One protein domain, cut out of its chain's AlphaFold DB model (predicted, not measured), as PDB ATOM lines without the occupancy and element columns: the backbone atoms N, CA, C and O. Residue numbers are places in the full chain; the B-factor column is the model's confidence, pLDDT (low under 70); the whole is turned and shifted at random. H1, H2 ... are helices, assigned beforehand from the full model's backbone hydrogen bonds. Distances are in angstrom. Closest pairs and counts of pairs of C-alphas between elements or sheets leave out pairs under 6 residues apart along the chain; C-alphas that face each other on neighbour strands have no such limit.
ATOM      1  N   ASP A  15      27.339  24.434  -6.792       96.56
ATOM      2  CA  ASP A  15      27.172  24.084  -5.386       96.56
ATOM      3  C   ASP A  15      27.599  25.235  -4.470       96.56
ATOM      4  O   ASP A  15      26.970  25.442  -3.431       96.56
ATOM      5  N   ASP A  16      28.574  26.051  -4.871       96.81
ATOM      6  CA  ASP A  16      28.905  27.313  -4.209       96.81
ATOM      7  C   ASP A  16      27.709  28.270  -4.222       96.81
ATOM      8  O   ASP A  16      27.338  28.811  -3.177       96.81
ATOM      9  N   VAL A  17      27.050  28.435  -5.376       96.56
ATOM     10  CA  VAL A  17      25.851  29.283  -5.504       96.56
ATOM     11  C   VAL A  17      24.725  28.769  -4.600       96.56
ATOM     12  O   VAL A  17      24.124  29.542  -3.847       96.56
ATOM     13  N   ARG A  18      24.465  27.457  -4.612       97.06
ATOM     14  CA  ARG A  18      23.463  26.826  -3.735       97.06
ATOM     15  C   ARG A  18      23.818  26.976  -2.259       97.06
ATOM     16  O   ARG A  18      22.933  27.243  -1.441       97.06
ATOM     17  N   ARG A  19      25.097  26.832  -1.904       97.50
ATOM     18  CA  ARG A  19      25.592  26.994  -0.532       97.50
ATOM     19  C   ARG A  19      25.375  28.421  -0.045       97.50
ATOM     20  O   ARG A  19      24.784  28.590   1.017       97.50
ATOM     21  N   VAL A  20      25.745  29.427  -0.839       97.38
ATOM     22  CA  VAL A  20      25.510  30.845  -0.512       97.38
ATOM     23  C   VAL A  20      24.019  31.129  -0.341       97.38
ATOM     24  O   VAL A  20      23.636  31.796   0.622       97.38
ATOM     25  N   ALA A  21      23.165  30.594  -1.220       97.44
ATOM     26  CA  ALA A  21      21.719  30.756  -1.101       97.44
ATOM     27  C   ALA A  21      21.195  30.193   0.232       97.44
ATOM     28  O   ALA A  21      20.486  30.882   0.970       97.44
ATOM     29  N   LYS A  22      21.612  28.969   0.574       97.31
ATOM     30  CA  LYS A  22      21.231  28.282   1.812       97.31
ATOM     31  C   LYS A  22      21.734  29.003   3.063       97.31
ATOM     32  O   LYS A  22      20.961  29.218   3.993       97.31
ATOM     33  N   GLU A  23      23.013  29.367   3.103       98.06
ATOM     34  CA  GLU A  23      23.638  30.049   4.246       98.06
ATOM     35  C   GLU A  23      23.050  31.444   4.477       98.06
ATOM     36  O   GLU A  23      22.952  31.895   5.617       98.06
ATOM     37  N   SER A  24      22.580  32.090   3.411       97.56
ATOM     38  CA  SER A  24      21.907  33.390   3.478       97.56
ATOM     39  C   SER A  24      20.409  33.291   3.810       97.56
ATOM     40  O   SER A  24      19.732  34.315   3.884       97.56
ATOM     41  N   GLY A  25      19.870  32.082   4.011       96.81
ATOM     42  CA  GLY A  25      18.462  31.861   4.360       96.81
ATOM     43  C   GLY A  25      17.475  31.994   3.196       96.81
ATOM     44  O   GLY A  25      16.271  32.117   3.434       96.81
ATOM     45  N   PHE A  26      17.947  31.973   1.946       97.31
ATOM     46  CA  PHE A  26      17.070  31.916   0.776       97.31
ATOM     47  C   PHE A  26      16.494  30.506   0.591       97.31
ATOM     48  O   PHE A  26      17.019  29.514   1.101       97.31
ATOM     49  N   ARG A  27      15.398  30.410  -0.173       97.31
ATOM     50  CA  ARG A  27      14.927  29.110  -0.664       97.31
ATOM     51  C   ARG A  27      15.949  28.498  -1.624       97.31
ATOM     52  O   ARG A  27      16.799  29.202  -2.167       97.31
ATOM     53  N   GLU A  28      15.806  27.206  -1.886       95.88
ATOM     54  CA  GLU A  28      16.547  26.549  -2.960       95.88
ATOM     55  C   GLU A  28      16.265  27.239  -4.303       95.88
ATOM     56  O   GLU A  28      15.113  27.567  -4.614       95.88
ATOM     57  N   LEU A  29      17.335  27.516  -5.052       97.50
ATOM     58  CA  LEU A  29      17.272  28.155  -6.364       97.50
ATOM     59  C   LEU A  29      16.945  27.115  -7.432       97.50
ATOM     60  O   LEU A  29      17.437  25.988  -7.369       97.50
ATOM     61  N   THR A  30      16.139  27.500  -8.419       97.94
ATOM     62  CA  THR A  30      15.920  26.660  -9.601       97.94
ATOM     63  C   THR A  30      17.130  26.716 -10.530       97.94
ATOM     64  O   THR A  30      17.945  27.637 -10.453       97.94
ATOM     65  N   ASP A  31      17.235  25.757 -11.449       97.00
ATOM     66  CA  ASP A  31      18.330  25.736 -12.425       97.00
ATOM     67  C   ASP A  31      18.348  27.002 -13.307       97.00
ATOM     68  O   ASP A  31      19.417  27.561 -13.548       97.00
ATOM     69  N   ASP A  32      17.177  27.528 -13.691       98.12
ATOM     70  CA  ASP A  32      17.060  28.792 -14.442       98.12
ATOM     71  C   ASP A  32      17.598  29.994 -13.645       98.12
ATOM     72  O   ASP A  32      18.239  30.894 -14.191       98.12
ATOM     73  N   GLU A  33      17.358  30.019 -12.331       98.12
ATOM     74  CA  GLU A  33      17.854  31.080 -11.452       98.12
ATOM     75  C   GLU A  33      19.362  30.975 -11.245       98.12
ATOM     76  O   GLU A  33      20.053  31.993 -11.252       98.12
ATOM     77  N   ILE A  34      19.889  29.757 -11.114       97.56
ATOM     78  CA  ILE A  34      21.331  29.503 -11.050       97.56
ATOM     79  C   ILE A  34      22.000  29.970 -12.349       97.56
ATOM     80  O   ILE A  34      23.025  30.651 -12.299       97.56
ATOM     81  N   GLN A  35      21.397  29.687 -13.506       95.81
ATOM     82  CA  GLN A  35      21.895  30.167 -14.793       95.81
ATOM     83  C   GLN A  35      21.884  31.703 -14.871       95.81
ATOM     84  O   GLN A  35      22.861  32.309 -15.319       95.81
ATOM     85  N   ALA A  36      20.818  32.351 -14.392       96.69
ATOM     86  CA  ALA A  36      20.734  33.809 -14.339       96.69
ATOM     87  C   ALA A  36      21.780  34.429 -13.390       96.69
ATOM     88  O   ALA A  36      22.341  35.484 -13.699       96.69
ATOM     89  N   VAL A  37      22.075  33.771 -12.263       95.38
ATOM     90  CA  VAL A  37      23.162  34.161 -11.352       95.38
ATOM     91  C   VAL A  37      24.514  34.052 -12.053       95.38
ATOM     92  O   VAL A  37      25.281  35.010 -12.003       95.38
ATOM     93  N   GLY A  38      24.786  32.947 -12.755       93.06
ATOM     94  CA  GLY A  38      26.023  32.762 -13.524       93.06
ATOM     95  C   GLY A  38      26.250  33.884 -14.540       93.06
ATOM     96  O   GLY A  38      27.277  34.559 -14.495       93.06
ATOM     97  N   ALA A  39      25.237  34.187 -15.357       92.12
ATOM     98  CA  ALA A  39      25.294  35.283 -16.328       92.12
ATOM     99  C   ALA A  39      25.542  36.654 -15.669       92.12
ATOM    100  O   ALA A  39      26.178  37.535 -16.249       92.12
ATOM    101  N   LYS A  40      25.050  36.860 -14.440       92.94
ATOM    102  CA  LYS A  40      25.350  38.074 -13.677       92.94
ATOM    103  C   LYS A  40      26.771  38.094 -13.141       92.94
ATOM    104  O   LYS A  40      27.412  39.133 -13.275       92.94
ATOM    105  N   LEU A  41      27.272  36.999 -12.578       89.38
ATOM    106  CA  LEU A  41      28.648  36.917 -12.079       89.38
ATOM    107  C   LEU A  41      29.664  37.202 -13.190       89.38
ATOM    108  O   LEU A  41      30.571  37.998 -12.970       89.38
ATOM    109  N   GLU A  42      29.446  36.664 -14.392       79.38
ATOM    110  CA  GLU A  42      30.268  36.960 -15.575       79.38
ATOM    111  C   GLU A  42      30.291  38.456 -15.921       79.38
ATOM    112  O   GLU A  42      31.325  38.988 -16.307       79.38
ATOM    113  N   SER A  43      29.169  39.161 -15.740       82.44
ATOM    114  CA  SER A  43      29.098  40.611 -15.975       82.44
ATOM    115  C   SER A  43      29.690  41.466 -14.848       82.44
ATOM    116  O   SER A  43      30.000  42.634 -15.071       82.44
ATOM    117  N   TYR A  44      29.802  40.920 -13.632       80.94
ATOM    118  CA  TYR A  44      30.296  41.638 -12.452       80.94
ATOM    119  C   TYR A  44      31.794  41.444 -12.222       80.94
ATOM    120  O   TYR A  44      32.446  42.341 -11.688       80.94
ATOM    121  N   ILE A  45      32.325  40.273 -12.570       82.62
ATOM    122  CA  ILE A  45      33.717  39.908 -12.331       82.62
ATOM    123  C   ILE A  45      34.483  40.085 -13.640       82.62
ATOM    124  O   ILE A  45      34.560  39.167 -14.455       82.62
ATOM    125  N   ASP A  46      35.095  41.257 -13.810       87.31
ATOM    126  CA  ASP A  46      36.156  41.424 -14.804       87.31
ATOM    127  C   ASP A  46      37.413  40.702 -14.303       87.31
ATOM    128  O   ASP A  46      38.286  41.260 -13.631       87.31
ATOM    129  N   TRP A  47      37.441  39.391 -14.538       88.00
ATOM    130  CA  TRP A  47      38.514  38.526 -14.064       88.00
ATOM    131  C   TRP A  47      39.859  38.909 -14.683       88.00
ATOM    132  O   TRP A  47      40.891  38.709 -14.044       88.00
ATOM    133  N   TYR A  48      39.858  39.469 -15.895       89.75
ATOM    134  CA  TYR A  48      41.076  39.879 -16.575       89.75
ATOM    135  C   TYR A  48      41.705  41.074 -15.857       89.75
ATOM    136  O   TYR A  48      42.864  40.996 -15.438       89.75
ATOM    137  N   ASP A  49      40.921  42.124 -15.608       90.00
ATOM    138  CA  ASP A  49      41.387  43.299 -14.867       90.00
ATOM    139  C   ASP A  49      41.785  42.945 -13.430       90.00
ATOM    140  O   ASP A  49      42.811  43.411 -12.927       90.00
ATOM    141  N   ALA A  50      41.031  42.064 -12.765       90.25
ATOM    142  CA  ALA A  50      41.381  41.594 -11.426       90.25
ATOM    143  C   ALA A  50      42.746  40.880 -11.399       90.25
ATOM    144  O   ALA A  50      43.547  41.109 -10.487       90.25
ATOM    145  N   VAL A  51      43.034  40.047 -12.407       93.06
ATOM    146  CA  VAL A  51      44.338  39.385 -12.559       93.06
ATOM    147  C   VAL A  51      45.435  40.407 -12.854       93.06
ATOM    148  O   VAL A  51      46.490  40.340 -12.224       93.06
ATOM    149  N   LEU A  52      45.197  41.385 -13.736       93.56
ATOM    150  CA  LEU A  52      46.165  42.449 -14.023       93.56
ATOM    151  C   LEU A  52      46.540  43.241 -12.767       93.56
ATOM    152  O   LEU A  52      47.725  43.407 -12.472       93.56
ATOM    153  N   VAL A  53      45.545  43.680 -11.995       92.19
ATOM    154  CA  VAL A  53      45.763  44.409 -10.736       92.19
ATOM    155  C   VAL A  53      46.520  43.541  -9.729       92.19
ATOM    156  O   VAL A  53      47.416  44.031  -9.034       92.19
ATOM    157  N   ALA A  54      46.198  42.247  -9.646       94.44
ATOM    158  CA  ALA A  54      46.920  41.322  -8.781       94.44
ATOM    159  C   ALA A  54      48.395  41.207  -9.193       94.44
ATOM    160  O   ALA A  54      49.258  41.350  -8.329       94.44
ATOM    161  N   ILE A  55      48.690  41.034 -10.488       94.88
ATOM    162  CA  ILE A  55      50.060  40.974 -11.025       94.88
ATOM    163  C   ILE A  55      50.821  42.260 -10.699       94.88
ATOM    164  O   ILE A  55      51.883  42.180 -10.090       94.88
ATOM    165  N   GLN A  56      50.261  43.434 -11.008       93.69
ATOM    166  CA  GLN A  56      50.883  44.734 -10.714       93.69
ATOM    167  C   GLN A  56      51.250  44.885  -9.230       93.69
ATOM    168  O   GLN A  56      52.260  45.497  -8.889       93.69
ATOM    169  N   LYS A  57      50.439  44.318  -8.332       95.38
ATOM    170  CA  LYS A  57      50.656  44.400  -6.886       95.38
ATOM    171  C   LYS A  57      51.687  43.399  -6.361       95.38
ATOM    172  O   LYS A  57      52.396  43.723  -5.411       95.38
ATOM    173  N   VAL A  58      51.731  42.182  -6.906       95.50
ATOM    174  CA  VAL A  58      52.575  41.086  -6.381       95.50
ATOM    175  C   VAL A  58      53.883  40.897  -7.149       95.50
ATOM    176  O   VAL A  58      54.838  40.378  -6.580       95.50
ATOM    177  N   ALA A  59      53.925  41.322  -8.410       94.25
ATOM    178  CA  ALA A  59      55.063  41.245  -9.323       94.25
ATOM    179  C   ALA A  59      55.221  42.574 -10.101       94.25
ATOM    180  O   ALA A  59      55.077  42.603 -11.325       94.25
TER     181      ALA A  59
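This is residues 15 to 59 of the 75 residues of an uncharacterized protein of Gallionella sp (UniProt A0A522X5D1). The model is a long open arm of two helices, H2 and then H3, following one another along the longest axis, with the short helix H1 set near the first part of H2 at one end. The link from H1 loops round to H2, and residues 39 to 59, the last part of H2 with H3, stick out free. The printed part has 45 residues with three named helices, H1, H2 and H3 in that order, and no named strand, and its class is all helix. It is extended, with a radius of gyration of the C-alphas of 14.5 A, and its outline is a rod spanning 42 by 20 by 13 A.

H1, residues 15 to 23, begins at C-alpha 15 at (27.172, 24.084, -5.386) and is 11.9 A long from first to last C-alpha. H2, residues 31 to 44, is the longest helix, at 19.9 A, and begins at C-alpha 31 at (18.330, 25.736, -12.425). H3, residues 47 to 58, is 16.2 A long and ends at C-alpha 58 at (52.575, 41.086, -6.381).

H1 and H2 are close but not clearly touching, with the closest C-alphas, those of Val 17 and Ile 34, 7.2 A apart. Their lines are about perpendicular, at 81 degrees. H3 is apart from H1, and it is also apart from H2. In H1, H2 and H3 every O i to N i+4 pair is within hydrogen-bond range.

The two C-alphas farthest apart, those of Arg 27 and Ala 59, are 42.8 A apart. The printed part has no cut. The link from H1 to H2, of 7 residues, is short, and the link from H2 to H3, of 2 residues, is tight. The mean pLDDT of the printed part is 93.8, and no printed residue is under 70.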